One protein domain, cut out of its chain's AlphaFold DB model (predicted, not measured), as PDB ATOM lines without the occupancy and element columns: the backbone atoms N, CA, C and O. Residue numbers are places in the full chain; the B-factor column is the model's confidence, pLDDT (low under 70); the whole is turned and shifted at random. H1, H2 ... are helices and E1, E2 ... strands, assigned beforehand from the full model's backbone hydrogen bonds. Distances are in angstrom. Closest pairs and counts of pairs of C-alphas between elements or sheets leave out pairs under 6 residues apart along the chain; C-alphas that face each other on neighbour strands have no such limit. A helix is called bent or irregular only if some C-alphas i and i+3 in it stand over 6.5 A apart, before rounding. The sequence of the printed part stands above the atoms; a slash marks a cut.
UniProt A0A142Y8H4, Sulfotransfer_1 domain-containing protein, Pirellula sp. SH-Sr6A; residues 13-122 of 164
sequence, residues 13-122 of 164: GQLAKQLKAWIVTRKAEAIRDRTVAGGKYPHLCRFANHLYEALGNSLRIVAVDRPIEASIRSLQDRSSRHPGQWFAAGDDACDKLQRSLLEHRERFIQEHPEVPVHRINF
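AT A GLANCE: This is residues 13 to 122 of the 164 residues of the protein "Sulfotransfer_1 domain-containing protein" of Pirellula sp. SH-Sr6A (UniProt A0A142Y8H4). What is the main picture? A small ribbon of two parallel strands, E1 and E2, lies near residues 102 to 109 of the long helix H5, on which H2 and H3 also pack; H4 makes a helical hairpin with H5, and H1 packs on H3 with residues 15 to 23. What is it made of? The printed part has 110 residues, mostly helix, with five named helices and two named strands in the order H1 H2 H3 E1 H4 H5 E2. It is only just compact, close to loose, with a radius of gyration of the C-alphas of 15.7 A and spans of 41 by 30 by 29 A.

HOW THE PARTS SIT: How do the strands pair? E1, residues 61 to 65, and E2, residues 117 to 121, are parallel at 24 degrees, with N 63 and O 118 2.9 A apart, within hydrogen-bond range. With H4, residues 68 to 81, and H5, residues 91 to 111, they form a strand-helix-strand unit, two parallel neighbours with helices between, whose crossover is right-handed. What does H5, the hub, touch? It touches H4 in a hairpin, opposite ways at a steep tilt of 38 degrees, with the C-alphas of Ile 72 and Asp 95 closest at 5.5 A. It touches H2, residues 42 to 45, with residues 101 to 105 alone, the closest C-alphas being those of Cys 45 and Arg 105, 4.8 A. It touches H3, residues 48 to 58, with residues 104 to 108 alone, the closest C-alphas being those of Ala 48 and Phe 108, 6.6 A. Where is H1? H1, residues 13 to 33, touches H3 with residues 15 to 23 alone, the C-alphas of Ala 16 and His 50 being closest at 4.9 A, and is apart from H5.

IN THESE COORDINATES: How long are the helices? H1 is 30.4 A from C-alpha 13 at (52.736, -0.951, -23.458), H5 30.3 A, H4 20.1 A, H3 12.9 A and H2 6.3 A. H3 is irregular, C-alphas 54 and 57 being 9.6 A apart, with 5 of 7 O i to N i+4 pairs within hydrogen-bond range; H1, H4 and H5 have every such pair within range, and H2 is too short for one. Where are the strands? E1 is 12.4 A long and E2 12.8 A, ending at C-alpha 121 at (27.151, -22.663, -22.658).

THE WHOLE: How large is it? The two C-alphas farthest apart, those of Arg 32 and Asp 92, are 43.7 A apart. Is anything broken, loose or uncertain? The printed part has no cut and no long link, residues 81 to 86 stand free, and no printed residue is under 70 in pLDDT.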
ATOM      1  N   GLY A  13      51.631  -0.654 -24.376       83.75
ATOM      2  CA  GLY A  13      52.736  -0.951 -23.458       83.75
ATOM      3  C   GLY A  13      52.459  -0.520 -22.010       83.75
ATOM      4  O   GLY A  13      52.880  -1.184 -21.060       83.75
ATOM      5  N   GLN A  14      51.709   0.570 -21.811       87.00
ATOM      6  CA  GLN A  14      51.310   1.012 -20.475       87.00
ATOM      7  C   GLN A  14      50.199   0.122 -19.909       87.00
ATOM      8  O   GLN A  14      50.233  -0.208 -18.720       87.00
ATOM      9  N   LEU A  15      49.247  -0.285 -20.749       87.44
ATOM     10  CA  LEU A  15      48.169  -1.193 -20.379       87.44
ATOM     11  C   LEU A  15      48.713  -2.567 -19.962       87.44
ATOM     12  O   LEU A  15      48.385  -3.032 -18.872       87.44
ATOM     13  N   ALA A  16      49.614  -3.161 -20.750       87.06
ATOM     14  CA  ALA A  16      50.274  -4.427 -20.426       87.06
ATOM     15  C   ALA A  16      51.023  -4.352 -19.085       87.06
ATOM     16  O   ALA A  16      50.889  -5.235 -18.237       87.06
ATOM     17  N   LYS A  17      51.754  -3.255 -18.833       87.75
ATOM     18  CA  LYS A  17      52.459  -3.043 -17.558       87.75
ATOM     19  C   LYS A  17      51.498  -2.966 -16.367       87.75
ATOM     20  O   LYS A  17      51.772  -3.575 -15.332       87.75
ATOM     21  N   GLN A  18      50.389  -2.236 -16.497       89.06
ATOM     22  CA  GLN A  18      49.389  -2.120 -15.430       89.06
ATOM     23  C   GLN A  18      48.665  -3.448 -15.180       89.06
ATOM     24  O   GLN A  18      48.522  -3.852 -14.026       89.06
ATOM     25  N   LEU A  19      48.274  -4.156 -16.243       87.88
ATOM     26  CA  LEU A  19      47.657  -5.478 -16.142       87.88
ATOM     27  C   LEU A  19      48.600  -6.474 -15.474       87.88
ATOM     28  O   LEU A  19      48.189  -7.169 -14.549       87.88
ATOM     29  N   LYS A  20      49.879  -6.493 -15.865       90.44
ATOM     30  CA  LYS A  20      50.890  -7.352 -15.239       90.44
ATOM     31  C   LYS A  20      51.038  -7.064 -13.746       90.44
ATOM     32  O   LYS A  20      51.068  -8.004 -12.958       90.44
ATOM     33  N   ALA A  21      51.093  -5.792 -13.347       91.06
ATOM     34  CA  ALA A  21      51.166  -5.422 -11.934       91.06
ATOM     35  C   ALA A  21      49.934  -5.916 -11.156       91.06
ATOM     36  O   ALA A  21      50.080  -6.563 -10.121       91.06
ATOM     37  N   TRP A  22      48.732  -5.689 -11.694       90.56
ATOM     38  CA  TRP A  22      47.485  -6.168 -11.096       90.56
ATOM     39  C   TRP A  22      47.442  -7.702 -10.982       90.56
ATOM     40  O   TRP A  22      47.124  -8.232  -9.917       90.56
ATOM     41  N   ILE A  23      47.837  -8.422 -12.037       90.44
ATOM     42  CA  ILE A  23      47.940  -9.889 -12.053       90.44
ATOM     43  C   ILE A  23      48.887 -10.385 -10.959       90.44
ATOM     44  O   ILE A  23      48.548 -11.325 -10.241       90.44
ATOM     45  N   VAL A  24      50.068  -9.776 -10.820       91.69
ATOM     46  CA  VAL A  24      51.050 -10.162  -9.794       91.69
ATOM     47  C   VAL A  24      50.458  -9.993  -8.396       91.69
ATOM     48  O   VAL A  24      50.577 -10.903  -7.578       91.69
ATOM     49  N   THR A  25      49.756  -8.887  -8.137       91.75
ATOM     50  CA  THR A  25      49.061  -8.669  -6.860       91.75
ATOM     51  C   THR A  25      47.993  -9.734  -6.602       91.75
ATOM     52  O   THR A  25      47.978 -10.329  -5.527       91.75
ATOM     53  N   ARG A  26      47.138 -10.041  -7.588       91.50
ATOM     54  CA  ARG A  26      46.106 -11.086  -7.456       91.50
ATOM     55  C   ARG A  26      46.701 -12.477  -7.236       91.50
ATOM     56  O   ARG A  26      46.182 -13.236  -6.425       91.50
ATOM     57  N   LYS A  27      47.807 -12.808  -7.909       90.94
ATOM     58  CA  LYS A  27      48.536 -14.067  -7.689       90.94
ATOM     59  C   LYS A  27      49.123 -14.149  -6.281       90.94
ATOM     60  O   LYS A  27      49.027 -15.199  -5.658       90.94
ATOM     61  N   ALA A  28      49.697 -13.060  -5.770       92.00
ATOM     62  CA  ALA A  28      50.247 -13.025  -4.416       92.00
ATOM     63  C   ALA A  28      49.162 -13.242  -3.345       92.00
ATOM     64  O   ALA A  28      49.378 -13.993  -2.396       92.00
ATOM     65  N   GLU A  29      47.987 -12.633  -3.518       92.56
ATOM     66  CA  GLU A  29      46.826 -12.854  -2.644       92.56
ATOM     67  C   GLU A  29      46.345 -14.303  -2.700       92.56
ATOM     68  O   GLU A  29      46.205 -14.934  -1.659       92.56
ATOM     69  N   ALA A  30      46.188 -14.861  -3.902       90.88
ATOM     70  CA  ALA A  30      45.770 -16.247  -4.071       90.88
ATOM     71  C   ALA A  30      46.762 -17.239  -3.437       90.88
ATOM     72  O   ALA A  30      46.347 -18.184  -2.775       90.88
ATOM     73  N   ILE A  31      48.075 -16.999  -3.557       91.19
ATOM     74  CA  ILE A  31      49.102 -17.818  -2.890       91.19
ATOM     75  C   ILE A  31      48.962 -17.744  -1.367       91.19
ATOM     76  O   ILE A  31      48.988 -18.779  -0.701       91.19
ATOM     77  N   ARG A  32      48.809 -16.533  -0.812       92.94
ATOM     78  CA  ARG A  32      48.626 -16.327   0.633       92.94
ATOM     79  C   ARG A  32      47.388 -17.064   1.141       92.94
ATOM     80  O   ARG A  32      47.456 -17.716   2.180       92.94
ATOM     81  N   ASP A  33      46.298 -16.986   0.387       89.56
ATOM     82  CA  ASP A  33      45.000 -17.531   0.778       89.56
ATOM     83  C   ASP A  33      44.840 -19.010   0.365       89.56
ATOM     84  O   ASP A  33      43.828 -19.629   0.676       89.56
ATOM     85  N   ARG A  34      45.854 -19.600  -0.294       85.69
ATOM     86  CA  ARG A  34      45.851 -20.966  -0.854       85.69
ATOM     87  C   ARG A  34      44.680 -21.219  -1.813       85.69
ATOM     88  O   ARG A  34      44.089 -22.295  -1.822       85.69
ATOM     89  N   THR A  35      44.372 -20.224  -2.639       85.81
ATOM     90  CA  THR A  35      43.308 -20.246  -3.650       85.81
ATOM     91  C   THR A  35      43.868 -20.021  -5.060       85.81
ATOM     92  O   THR A  35      45.082 -19.983  -5.276       85.81
ATOM     93  N   VAL A  36      42.980 -19.880  -6.050       86.06
ATOM     94  CA  VAL A  36      43.331 -19.559  -7.440       86.06
ATOM     95  C   VAL A  36      43.002 -18.102  -7.745       86.06
ATOM     96  O   VAL A  36      41.906 -17.620  -7.465       86.06
ATOM     97  N   ALA A  37      43.944 -17.397  -8.373       90.38
ATOM     98  CA  ALA A  37      43.714 -16.040  -8.847       90.38
ATOM     99  C   ALA A  37      42.787 -16.054 -10.072       90.38
ATOM    100  O   ALA A  37      43.147 -16.582 -11.123       90.38
ATOM    101  N   GLY A  38      41.615 -15.434  -9.941       90.25
ATOM    102  CA  GLY A  38      40.648 -15.249 -11.020       90.25
ATOM    103  C   GLY A  38      40.349 -13.774 -11.280       90.25
ATOM    104  O   GLY A  38      40.451 -12.930 -10.389       90.25
ATOM    105  N   GLY A  39      39.960 -13.457 -12.514       89.62
ATOM    106  CA  GLY A  39      39.544 -12.120 -12.922       89.62
ATOM    107  C   GLY A  39      38.326 -12.184 -13.830       89.62
ATOM    108  O   GLY A  39      38.347 -12.883 -14.836       89.62
ATOM    109  N   LYS A  40      37.273 -11.433 -13.495       90.62
ATOM    110  CA  LYS A  40      36.064 -11.323 -14.319       90.62
ATOM    111  C   LYS A  40      35.740  -9.859 -14.578       90.62
ATOM    112  O   LYS A  40      35.305  -9.144 -13.682       90.62
ATOM    113  N   TYR A  41      35.893  -9.436 -15.827       88.44
ATOM    114  CA  TYR A  41      35.433  -8.135 -16.300       88.44
ATOM    115  C   TYR A  41      35.181  -8.200 -17.817       88.44
ATOM    116  O   TYR A  41      36.028  -8.742 -18.523       88.44
ATOM    117  N   PRO A  42      34.062  -7.671 -18.357       87.50
ATOM    118  CA  PRO A  42      33.742  -7.826 -19.781       87.50
ATOM    119  C   PRO A  42      34.843  -7.346 -20.740       87.50
ATOM    120  O   PRO A  42      35.098  -7.992 -21.749       87.50
ATOM    121  N   HIS A  43      35.563  -6.266 -20.408       89.56
ATOM    122  CA  HIS A  43      36.622  -5.739 -21.281       89.56
ATOM    123  C   HIS A  43      37.908  -6.567 -21.256       89.56
ATOM    124  O   HIS A  43      38.806  -6.286 -22.041       89.56
ATOM    125  N   LEU A  44      38.013  -7.615 -20.429       90.81
ATOM    126  CA  LEU A  44      39.135  -8.549 -20.554       90.81
ATOM    127  C   LEU A  44      39.167  -9.202 -21.943       90.81
ATOM    128  O   LEU A  44      40.251  -9.501 -22.426       90.81
ATOM    129  N   CYS A  45      38.023  -9.314 -22.632       92.94
ATOM    130  CA  CYS A  45      37.972  -9.735 -24.034       92.94
ATOM    131  C   CYS A  45      38.801  -8.828 -24.955       92.94
ATOM    132  O   CYS A  45      39.451  -9.315 -25.870       92.94
ATOM    133  N   ARG A  46      38.815  -7.517 -24.691       90.62
ATOM    134  CA  ARG A  46      39.606  -6.526 -25.436       90.62
ATOM    135  C   ARG A  46      41.085  -6.529 -25.055       90.62
ATOM    136  O   ARG A  46      41.905  -6.061 -25.834       90.62
ATOM    137  N   PHE A  47      41.420  -7.037 -23.872       90.62
ATOM    138  CA  PHE A  47      42.782  -7.041 -23.332       90.62
ATOM    139  C   PHE A  47      43.435  -8.423 -23.390       90.62
ATOM    140  O   PHE A  47      44.452  -8.636 -22.738       90.62
ATOM    141  N   ALA A  48      42.858  -9.373 -24.131       92.06
ATOM    142  CA  ALA A  48      43.314 -10.760 -24.146       92.06
ATOM    143  C   ALA A  48      44.788 -10.888 -24.574       92.06
ATOM    144  O   ALA A  48      45.551 -11.580 -23.904       92.06
ATOM    145  N   ASN A  49      45.217 -10.121 -25.583       92.44
ATOM    146  CA  ASN A  49      46.624 -10.047 -25.996       92.44
ATOM    147  C   ASN A  49      47.533  -9.532 -24.872       92.44
ATOM    148  O   ASN A  49      48.511 -10.183 -24.522       92.44
ATOM    149  N   HIS A  50      47.178  -8.420 -24.222       92.06
ATOM    150  CA  HIS A  50      47.964  -7.877 -23.104       92.06
ATOM    151  C   HIS A  50      47.988  -8.825 -21.893       92.06
ATOM    152  O   HIS A  50      48.985  -8.894 -21.174       92.06
ATOM    153  N   LEU A  51      46.897  -9.560 -21.646       91.88
ATOM    154  CA  LEU A  51      46.849 -10.609 -20.624       91.88
ATOM    155  C   LEU A  51      47.798 -11.754 -20.977       91.88
ATOM    156  O   LEU A  51      48.511 -12.231 -20.094       91.88
ATOM    157  N   TYR A  52      47.831 -12.170 -22.242       92.94
ATOM    158  CA  TYR A  52      48.726 -13.214 -22.724       92.94
ATOM    159  C   TYR A  52      50.193 -12.790 -22.648       92.94
ATOM    160  O   TYR A  52      51.003 -13.531 -22.105       92.94
ATOM    161  N   GLU A  53      50.539 -11.563 -23.033       90.75
ATOM    162  CA  GLU A  53      51.886 -11.011 -22.833       90.75
ATOM    163  C   GLU A  53      52.307 -11.008 -21.351       90.75
ATOM    164  O   GLU A  53      53.475 -11.219 -21.013       90.75
ATOM    165  N   ALA A  54      51.357 -10.771 -20.438       88.38
ATOM    166  CA  ALA A  54      51.623 -10.720 -19.005       88.38
ATOM    167  C   ALA A  54      51.713 -12.105 -18.337       88.38
ATOM    168  O   ALA A  54      52.467 -12.263 -17.370       88.38
ATOM    169  N   LEU A  55      50.931 -13.086 -18.801       88.19
ATOM    170  CA  LEU A  55      50.766 -14.407 -18.173       88.19
ATOM    171  C   LEU A  55      51.455 -15.549 -18.925       88.19
ATOM    172  O   LEU A  55      51.740 -16.582 -18.312       88.19
ATOM    173  N   GLY A  56      51.689 -15.383 -20.225       87.50
ATOM    174  CA  GLY A  56      52.105 -16.432 -21.150       87.50
ATOM    175  C   GLY A  56      51.251 -17.689 -20.995       87.50
ATOM    176  O   GLY A  56      50.033 -17.631 -20.819       87.50
ATOM    177  N   ASN A  57      51.930 -18.832 -20.924       85.62
ATOM    178  CA  ASN A  57      51.319 -20.160 -20.815       85.62
ATOM    179  C   ASN A  57      50.552 -20.407 -19.500       85.62
ATOM    180  O   ASN A  57      49.941 -21.457 -19.333       85.62
ATOM    181  N   SER A  58      50.593 -19.476 -18.538       87.75
ATOM    182  CA  SER A  58      49.768 -19.565 -17.324       87.75
ATOM    183  C   SER A  58      48.343 -19.039 -17.524       87.75
ATOM    184  O   SER A  58      47.539 -19.127 -16.596       87.75
ATOM    185  N   LEU A  59      48.033 -18.433 -18.674       93.25
ATOM    186  CA  LEU A  59      46.690 -17.951 -18.973       93.25
ATOM    187  C   LEU A  59      45.753 -19.137 -19.224       93.25
ATOM    188  O   LEU A  59      46.028 -19.994 -20.056       93.25
ATOM    189  N   ARG A  60      44.622 -19.158 -18.518       94.81
ATOM    190  CA  ARG A  60      43.479 -20.030 -18.804       94.81
ATOM    191  C   ARG A  60      42.257 -19.153 -19.011       94.81
ATOM    192  O   ARG A  60      42.029 -18.232 -18.226       94.81
ATOM    193  N   ILE A  61      41.480 -19.427 -20.052       96.31
ATOM    194  CA  ILE A  61      40.296 -18.639 -20.396       96.31
ATOM    195  C   ILE A  61      39.042 -19.453 -20.113       96.31
ATOM    196  O   ILE A  61      38.898 -20.581 -20.573       96.31
ATOM    197  N   VAL A  62      38.104 -18.840 -19.394       97.06
ATOM    198  CA  VAL A  62      36.726 -19.321 -19.284       97.06
ATOM    199  C   VAL A  62      35.857 -18.387 -20.116       97.06
ATOM    200  O   VAL A  62      35.668 -17.222 -19.760       97.06
ATOM    201  N   ALA A  63      35.372 -18.872 -21.256       96.62
ATOM    202  CA  ALA A  63      34.539 -18.108 -22.175       96.62
ATOM    203  C   ALA A  63      33.074 -18.517 -22.009       96.62
ATOM    204  O   ALA A  63      32.745 -19.693 -22.102       96.62
ATOM    205  N   VAL A  64      32.181 -17.556 -21.774       94.81
ATOM    206  CA  VAL A  64      30.738 -17.830 -21.689       94.81
ATOM    207  C   VAL A  64      30.093 -17.584 -23.045       94.81
ATOM    208  O   VAL A  64      30.153 -16.472 -23.577       94.81
ATOM    209  N   ASP A  65      29.438 -18.603 -23.580       95.38
ATOM    210  CA  ASP A  65      28.706 -18.542 -24.832       95.38
ATOM    211  C   ASP A  65      27.223 -18.308 -24.584       95.38
ATOM    212  O   ASP A  65      26.522 -19.073 -23.921       95.38
ATOM    213  N   ARG A  66      26.751 -17.198 -25.144       94.25
ATOM    214  CA  ARG A  66      25.360 -16.765 -25.139       94.25
ATOM    215  C   ARG A  66      25.084 -16.107 -26.492       94.25
ATOM    216  O   ARG A  66      25.950 -15.363 -26.956       94.25
ATOM    217  N   PRO A  67      23.909 -16.318 -27.113       95.38
ATOM    218  CA  PRO A  67      23.564 -15.637 -28.356       95.38
ATOM    219  C   PRO A  67      23.780 -14.124 -28.236       95.38
ATOM    220  O   PRO A  67      23.285 -13.506 -27.289       95.38
ATOM    221  N   ILE A  68      24.509 -13.532 -29.187       96.06
ATOM    222  CA  ILE A  68      24.913 -12.118 -29.128       96.06
ATOM    223  C   ILE A  68      23.710 -11.187 -28.952       96.06
ATOM    224  O   ILE A  68      23.729 -10.298 -28.104       96.06
ATOM    225  N   GLU A  69      22.607 -11.483 -29.636       97.31
ATOM    226  CA  GLU A  69      21.358 -10.723 -29.541       97.31
ATOM    227  C   GLU A  69      20.749 -10.750 -28.129       97.31
ATOM    228  O   GLU A  69      20.180  -9.761 -27.667       97.31
ATOM    229  N   ALA A  70      20.896 -11.855 -27.392       94.19
ATOM    230  CA  ALA A  70      20.447 -11.932 -26.005       94.19
ATOM    231  C   ALA A  70      21.351 -11.112 -25.069       94.19
ATOM    232  O   ALA A  70      20.857 -10.490 -24.127       94.19
ATOM    233  N   SER A  71      22.660 -11.077 -25.331       93.88
ATOM    234  CA  SER A  71      23.624 -10.262 -24.578       93.88
ATOM    235  C   SER A  71      23.429  -8.760 -24.814       93.88
ATOM    236  O   SER A  71      23.493  -7.983 -23.858       93.88
ATOM    237  N   ILE A  72      23.134  -8.356 -26.055       95.94
ATOM    238  CA  ILE A  72      22.804  -6.971 -26.424       95.94
ATOM    239  C   ILE A  72      21.528  -6.528 -25.710       95.94
ATOM    240  O   ILE A  72      21.579  -5.586 -24.918       95.94
ATOM    241  N   ARG A  73      20.422  -7.268 -25.881       95.62
ATOM    242  CA  ARG A  73      19.143  -6.954 -25.218       95.62
ATOM    243  C   ARG A  73      19.277  -6.879 -23.700       95.62
ATOM    244  O   ARG A  73      18.703  -6.002 -23.067       95.62
ATOM    245  N   SER A  74      20.065  -7.777 -23.107       92.56
ATOM    246  CA  SER A  74      20.313  -7.788 -21.665       92.56
ATOM    247  C   SER A  74      21.031  -6.526 -21.174       92.56
ATOM    248  O   SER A  74      20.740  -6.064 -20.073       92.56
ATOM    249  N   LEU A  75      21.972  -5.978 -21.949       93.19
ATOM    250  CA  LEU A  75      22.675  -4.743 -21.589       93.19
ATOM    251  C   LEU A  75      21.802  -3.505 -21.827       93.19
ATOM    252  O   LEU A  75      21.835  -2.587 -21.012       93.19
ATOM    253  N   GLN A  76      20.999  -3.502 -22.893       95.06
ATOM    254  CA  GLN A  76      20.034  -2.440 -23.195       95.06
ATOM    255  C   GLN A  76      18.965  -2.329 -22.100       95.06
ATOM    256  O   GLN A  76      18.782  -1.260 -21.524       95.06
ATOM    257  N   ASP A  77      18.340  -3.449 -21.718       94.06
ATOM    258  CA  ASP A  77      17.355  -3.499 -20.627       94.06
ATOM    259  C   ASP A  77      17.971  -3.081 -19.281       94.06
ATOM    260  O   ASP A  77      17.385  -2.309 -18.522       94.06
ATOM    261  N   ARG A  78      19.205  -3.515 -18.994       91.06
ATOM    262  CA  ARG A  78      19.917  -3.079 -17.785       91.06
ATOM    263  C   ARG A  78      20.239  -1.578 -17.820       91.06
ATOM    264  O   ARG A  78      20.154  -0.920 -16.784       91.06
ATOM    265  N   SER A  79      20.604  -1.034 -18.980       92.25
ATOM    266  CA  SER A  79      20.913   0.390 -19.157       92.25
ATOM    267  C   SER A  79      19.677   1.270 -18.993       92.25
ATOM    268  O   SER A  79      19.748   2.291 -18.310       92.25
ATOM    269  N   SER A  80      18.540   0.858 -19.561       93.31
ATOM    270  CA  SER A  80      17.282   1.609 -19.493       93.31
ATOM    271  C   SER A  80      16.686   1.632 -18.084       93.31
ATOM    272  O   SER A  80      16.174   2.663 -17.651       93.31
ATOM    273  N   ARG A  81      16.810   0.535 -17.327       92.56
ATOM    274  CA  ARG A  81      16.348   0.447 -15.928       92.56
ATOM    275  C   ARG A  81      17.207   1.232 -14.942       92.56
ATOM    276  O   ARG A  81      16.744   1.546 -13.846       92.56
ATOM    277  N   HIS A  82      18.455   1.521 -15.299       89.75
ATOM    278  CA  HIS A  82      19.419   2.141 -14.396       89.75
ATOM    279  C   HIS A  82      20.140   3.328 -15.050       89.75
ATOM    280  O   HIS A  82      21.371   3.312 -15.182       89.75
ATOM    281  N   PRO A  83      19.403   4.382 -15.446       86.75
ATOM    282  CA  PRO A  83      20.002   5.551 -16.073       86.75
ATOM    283  C   PRO A  83      21.042   6.206 -15.151       86.75
ATOM    284  O   PRO A  83      20.896   6.237 -13.929       86.75
ATOM    285  N   GLY A  84      22.125   6.720 -15.739       83.50
ATOM    286  CA  GLY A  84      23.216   7.383 -15.011       83.50
ATOM    287  C   GLY A  84      24.228   6.444 -14.341       83.50
ATOM    288  O   GLY A  84      25.269   6.915 -13.870       83.50
ATOM    289  N   GLN A  85      23.977   5.129 -14.331       87.62
ATOM    290  CA  GLN A  85      24.973   4.151 -13.900       87.62
ATOM    291  C   GLN A  85      26.149   4.085 -14.868       87.62
ATOM    292  O   GLN A  85      26.034   4.368 -16.058       87.62
ATOM    293  N   TRP A  86      27.303   3.665 -14.353       83.94
ATOM    294  CA  TRP A  86      28.540   3.597 -15.131       83.94
ATOM    295  C   TRP A  86      28.460   2.643 -16.324       83.94
ATOM    296  O   TRP A  86      29.206   2.823 -17.274       83.94
ATOM    297  N   PHE A  87      27.567   1.653 -16.283       82.94
ATOM    298  CA  PHE A  87      27.321   0.693 -17.361       82.94
ATOM    299  C   PHE A  87      26.147   1.087 -18.270       82.94
ATOM    300  O   PHE A  87      25.847   0.341 -19.195       82.94
ATOM    301  N   ALA A  88      25.456   2.199 -18.004       89.06
ATOM    302  CA  ALA A  88      24.287   2.595 -18.778       89.06
ATOM    303  C   ALA A  88      24.694   3.316 -20.070       89.06
ATOM    304  O   ALA A  88      25.506   4.245 -20.047       89.06
ATOM    305  N   ALA A  89      24.100   2.907 -21.187       91.44
ATOM    306  CA  ALA A  89      24.285   3.510 -22.501       91.44
ATOM    307  C   ALA A  89      23.019   3.425 -23.359       91.44
ATOM    308  O   ALA A  89      22.078   2.709 -23.027       91.44
ATOM    309  N   GLY A  90      23.017   4.160 -24.475       93.25
ATOM    310  CA  GLY A  90      22.013   3.993 -25.523       93.25
ATOM    311  C   GLY A  90      22.194   2.681 -26.289       93.25
ATOM    312  O   GLY A  90      23.275   2.080 -26.274       93.25
ATOM    313  N   ASP A  91      21.141   2.264 -26.984       94.50
ATOM    314  CA  ASP A  91      21.051   0.957 -27.639       94.50
ATOM    315  C   ASP A  91      22.188   0.690 -28.630       94.50
ATOM    316  O   ASP A  91      22.815  -0.369 -28.560       94.50
ATOM    317  N   ASP A  92      22.527   1.678 -29.463       94.88
ATOM    318  CA  ASP A  92      23.627   1.595 -30.431       94.88
ATOM    319  C   ASP A  92      24.987   1.371 -29.761       94.88
ATOM    320  O   ASP A  92      25.844   0.652 -30.277       94.88
ATOM    321  N   ALA A  93      25.220   2.008 -28.612       93.25
ATOM    322  CA  ALA A  93      26.470   1.865 -27.874       93.25
ATOM    323  C   ALA A  93      26.546   0.506 -27.164       93.25
ATOM    324  O   ALA A  93      27.626  -0.082 -27.093       93.25
ATOM    325  N   CYS A  94      25.409  -0.022 -26.698       94.31
ATOM    326  CA  CYS A  94      25.319  -1.376 -26.156       94.31
ATOM    327  C   CYS A  94      25.611  -2.438 -27.227       94.31
ATOM    328  O   CYS A  94      26.390  -3.355 -26.961       94.31
ATOM    329  N   ASP A  95      25.027  -2.301 -28.424       96.12
ATOM    330  CA  ASP A  95      25.272  -3.203 -29.560       96.12
ATOM    331  C   ASP A  95      26.760  -3.204 -29.941       96.12
ATOM    332  O   ASP A  95      27.423  -4.244 -29.859       96.12
ATOM    333  N   LYS A  96      27.310  -2.018 -30.239       95.25
ATOM    334  CA  LYS A  96      28.716  -1.861 -30.641       95.25
ATOM    335  C   LYS A  96      29.677  -2.448 -29.615       95.25
ATOM    336  O   LYS A  96      30.626  -3.132 -29.995       95.25
ATOM    337  N   LEU A  97      29.434  -2.207 -28.323       93.81
ATOM    338  CA  LEU A  97      30.271  -2.763 -27.266       93.81
ATOM    339  C   LEU A  97      30.209  -4.293 -27.266       93.81
ATOM    340  O   LEU A  97      31.252  -4.934 -27.328       93.81
ATOM    341  N   GLN A  98      29.016  -4.889 -27.222       95.25
ATOM    342  CA  GLN A  98      28.880  -6.345 -27.112       95.25
ATOM    343  C   GLN A  98      29.473  -7.080 -28.318       95.25
ATOM    344  O   GLN A  98      30.201  -8.058 -28.137       95.25
ATOM    345  N   ARG A  99      29.221  -6.593 -29.542       96.69
ATOM    346  CA  ARG A  99      29.810  -7.181 -30.756       96.69
ATOM    347  C   ARG A  99      31.323  -7.066 -30.748       96.69
ATOM    348  O   ARG A  99      32.010  -8.034 -31.051       96.69
ATOM    349  N   SER A 100      31.835  -5.913 -30.331       95.44
ATOM    350  CA  SER A 100      33.269  -5.705 -30.231       95.44
ATOM    351  C   SER A 100      33.929  -6.618 -29.193       95.44
ATOM    352  O   SER A 100      34.995  -7.164 -29.459       95.44
ATOM    353  N   LEU A 101      33.324  -6.804 -28.019       95.19
ATOM    354  CA  LEU A 101      33.864  -7.715 -27.009       95.19
ATOM    355  C   LEU A 101      33.885  -9.160 -27.525       95.19
ATOM    356  O   LEU A 101      34.883  -9.855 -27.339       95.19
ATOM    357  N   LEU A 102      32.819  -9.593 -28.206       96.44
ATOM    358  CA  LEU A 102      32.745 -10.922 -28.809       96.44
ATOM    359  C   LEU A 102      33.826 -11.120 -29.880       96.44
ATOM    360  O   LEU A 102      34.555 -12.103 -29.823       96.44
ATOM    361  N   GLU A 103      33.959 -10.179 -30.815       96.62
ATOM    362  CA  GLU A 103      34.949 -10.245 -31.895       96.62
ATOM    363  C   GLU A 103      36.374 -10.392 -31.349       96.62
ATOM    364  O   GLU A 103      37.109 -11.278 -31.775       96.62
ATOM    365  N   HIS A 104      36.762  -9.564 -30.373       96.06
ATOM    366  CA  HIS A 104      38.118  -9.608 -29.813       96.06
ATOM    367  C   HIS A 104      38.394 -10.903 -29.055       96.06
ATOM    368  O   HIS A 104      39.490 -11.445 -29.163       96.06
ATOM    369  N   ARG A 105      37.390 -11.431 -28.341       96.50
ATOM    370  CA  ARG A 105      37.487 -12.736 -27.684       96.50
ATOM    371  C   ARG A 105      37.698 -13.857 -28.701       96.50
ATOM    372  O   ARG A 105      38.626 -14.639 -28.532       96.50
ATOM    373  N   GLU A 106      36.838 -13.955 -29.714       97.75
ATOM    374  CA  GLU A 106      36.919 -15.047 -30.693       97.75
ATOM    375  C   GLU A 106      38.188 -14.956 -31.534       97.75
ATOM    376  O   GLU A 106      38.842 -15.975 -31.738       97.75
ATOM    377  N   ARG A 107      38.582 -13.746 -31.954       97.88
ATOM    378  CA  ARG A 107      39.835 -13.544 -32.686       97.88
ATOM    379  C   ARG A 107      41.037 -14.006 -31.864       97.88
ATOM    380  O   ARG A 107      41.834 -14.780 -32.373       97.88
ATOM    381  N   PHE A 108      41.126 -13.613 -30.590       97.00
ATOM    382  CA  PHE A 108      42.210 -14.064 -29.714       97.00
ATOM    383  C   PHE A 108      42.249 -15.593 -29.586       97.00
ATOM    384  O   PHE A 108      43.304 -16.197 -29.737       97.00
ATOM    385  N   ILE A 109      41.100 -16.229 -29.333       97.12
ATOM    386  CA  ILE A 109      41.016 -17.693 -29.196       97.12
ATOM    387  C   ILE A 109      41.455 -18.394 -30.489       97.12
ATOM    388  O   ILE A 109      42.116 -19.426 -30.433       97.12
ATOM    389  N   GLN A 110      41.100 -17.840 -31.651       97.50
ATOM    390  CA  GLN A 110      41.492 -18.380 -32.949       97.50
ATOM    391  C   GLN A 110      42.993 -18.209 -33.229       97.50
ATOM    392  O   GLN A 110      43.612 -19.110 -33.792       97.50
ATOM    393  N   GLU A 111      43.566 -17.062 -32.865       97.19
ATOM    394  CA  GLU A 111      44.979 -16.730 -33.090       97.19
ATOM    395  C   GLU A 111      45.925 -17.447 -32.110       97.19
ATOM    396  O   GLU A 111      47.092 -17.647 -32.443       97.19
ATOM    397  N   HIS A 112      45.418 -17.882 -30.949       96.06
ATOM    398  CA  HIS A 112      46.187 -18.519 -29.874       96.06
ATOM    399  C   HIS A 112      45.634 -19.900 -29.467       96.06
ATOM    400  O   HIS A 112      45.183 -20.076 -28.327       96.06
ATOM    401  N   PRO A 113      45.656 -20.909 -30.362       96.00
ATOM    402  CA  PRO A 113      45.128 -22.247 -30.070       96.00
ATOM    403  C   PRO A 113      45.886 -22.981 -28.951       96.00
ATOM    404  O   PRO A 113      45.389 -23.967 -28.411       96.00
ATOM    405  N   GLU A 114      47.088 -22.524 -28.595       95.00
ATOM    406  CA  GLU A 114      47.881 -23.041 -27.483       95.00
ATOM    407  C   GLU A 114      47.346 -22.640 -26.101       95.00
ATOM    408  O   GLU A 114      47.685 -23.283 -25.105       95.00
ATOM    409  N   VAL A 115      46.528 -21.585 -26.015       96.50
ATOM    410  CA  VAL A 115      45.966 -21.107 -24.748       96.50
ATOM    411  C   VAL A 115      44.775 -21.988 -24.357       96.50
ATOM    412  O   VAL A 115      43.812 -22.079 -25.116       96.50
ATOM    413  N   PRO A 116      44.767 -22.610 -23.162       96.81
ATOM    414  CA  PRO A 116      43.629 -23.409 -22.723       96.81
ATOM    415  C   PRO A 116      42.352 -22.569 -22.587       96.81
ATOM    416  O   PRO A 116      42.316 -21.584 -21.837       96.81
ATOM    417  N   VAL A 117      41.282 -23.004 -23.256       97.56
ATOM    418  CA  VAL A 117      39.956 -22.377 -23.203       97.56
ATOM    419  C   VAL A 117      38.905 -23.399 -22.784       97.56
ATOM    420  O   VAL A 117      38.777 -24.452 -23.401       97.56
ATOM    421  N   HIS A 118      38.102 -23.055 -21.780       97.88
ATOM    422  CA  HIS A 118      36.874 -23.769 -21.441       97.88
ATOM    423  C   HIS A 118      35.666 -22.905 -21.797       97.88
ATOM    424  O   HIS A 118      35.576 -21.746 -21.376       97.88
ATOM    425  N   ARG A 119      34.753 -23.452 -22.604       97.75
ATOM    426  CA  ARG A 119      33.563 -22.740 -23.079       97.75
ATOM    427  C   ARG A 119      32.340 -23.187 -22.289       97.75
ATOM    428  O   ARG A 119      31.954 -24.346 -22.344       97.75
ATOM    429  N   ILE A 120      31.719 -22.247 -21.587       97.25
ATOM    430  CA  ILE A 120      30.487 -22.459 -20.832       97.25
ATOM    431  C   ILE A 120      29.307 -22.046 -21.702       97.25
ATOM    432  O   ILE A 120      29.143 -20.864 -22.007       97.25
ATOM    433  N   ASN A 121      28.438 -22.990 -22.054       95.19
ATOM    434  CA  ASN A 121      27.151 -22.663 -22.658       95.19
ATOM    435  C   ASN A 121      26.210 -22.105 -21.580       95.19
ATOM    436  O   ASN A 121      25.845 -22.812 -20.642       95.19
ATOM    437  N   PHE A 122      25.793 -20.844 -21.721       93.00
ATOM    438  CA  PHE A 122      24.957 -20.174 -20.724       93.00
ATOM    439  C   PHE A 122      23.607 -20.872 -20.499       93.00
ATOM    440  O   PHE A 122      23.146 -20.930 -19.365       93.00
TER     441      PHE A 122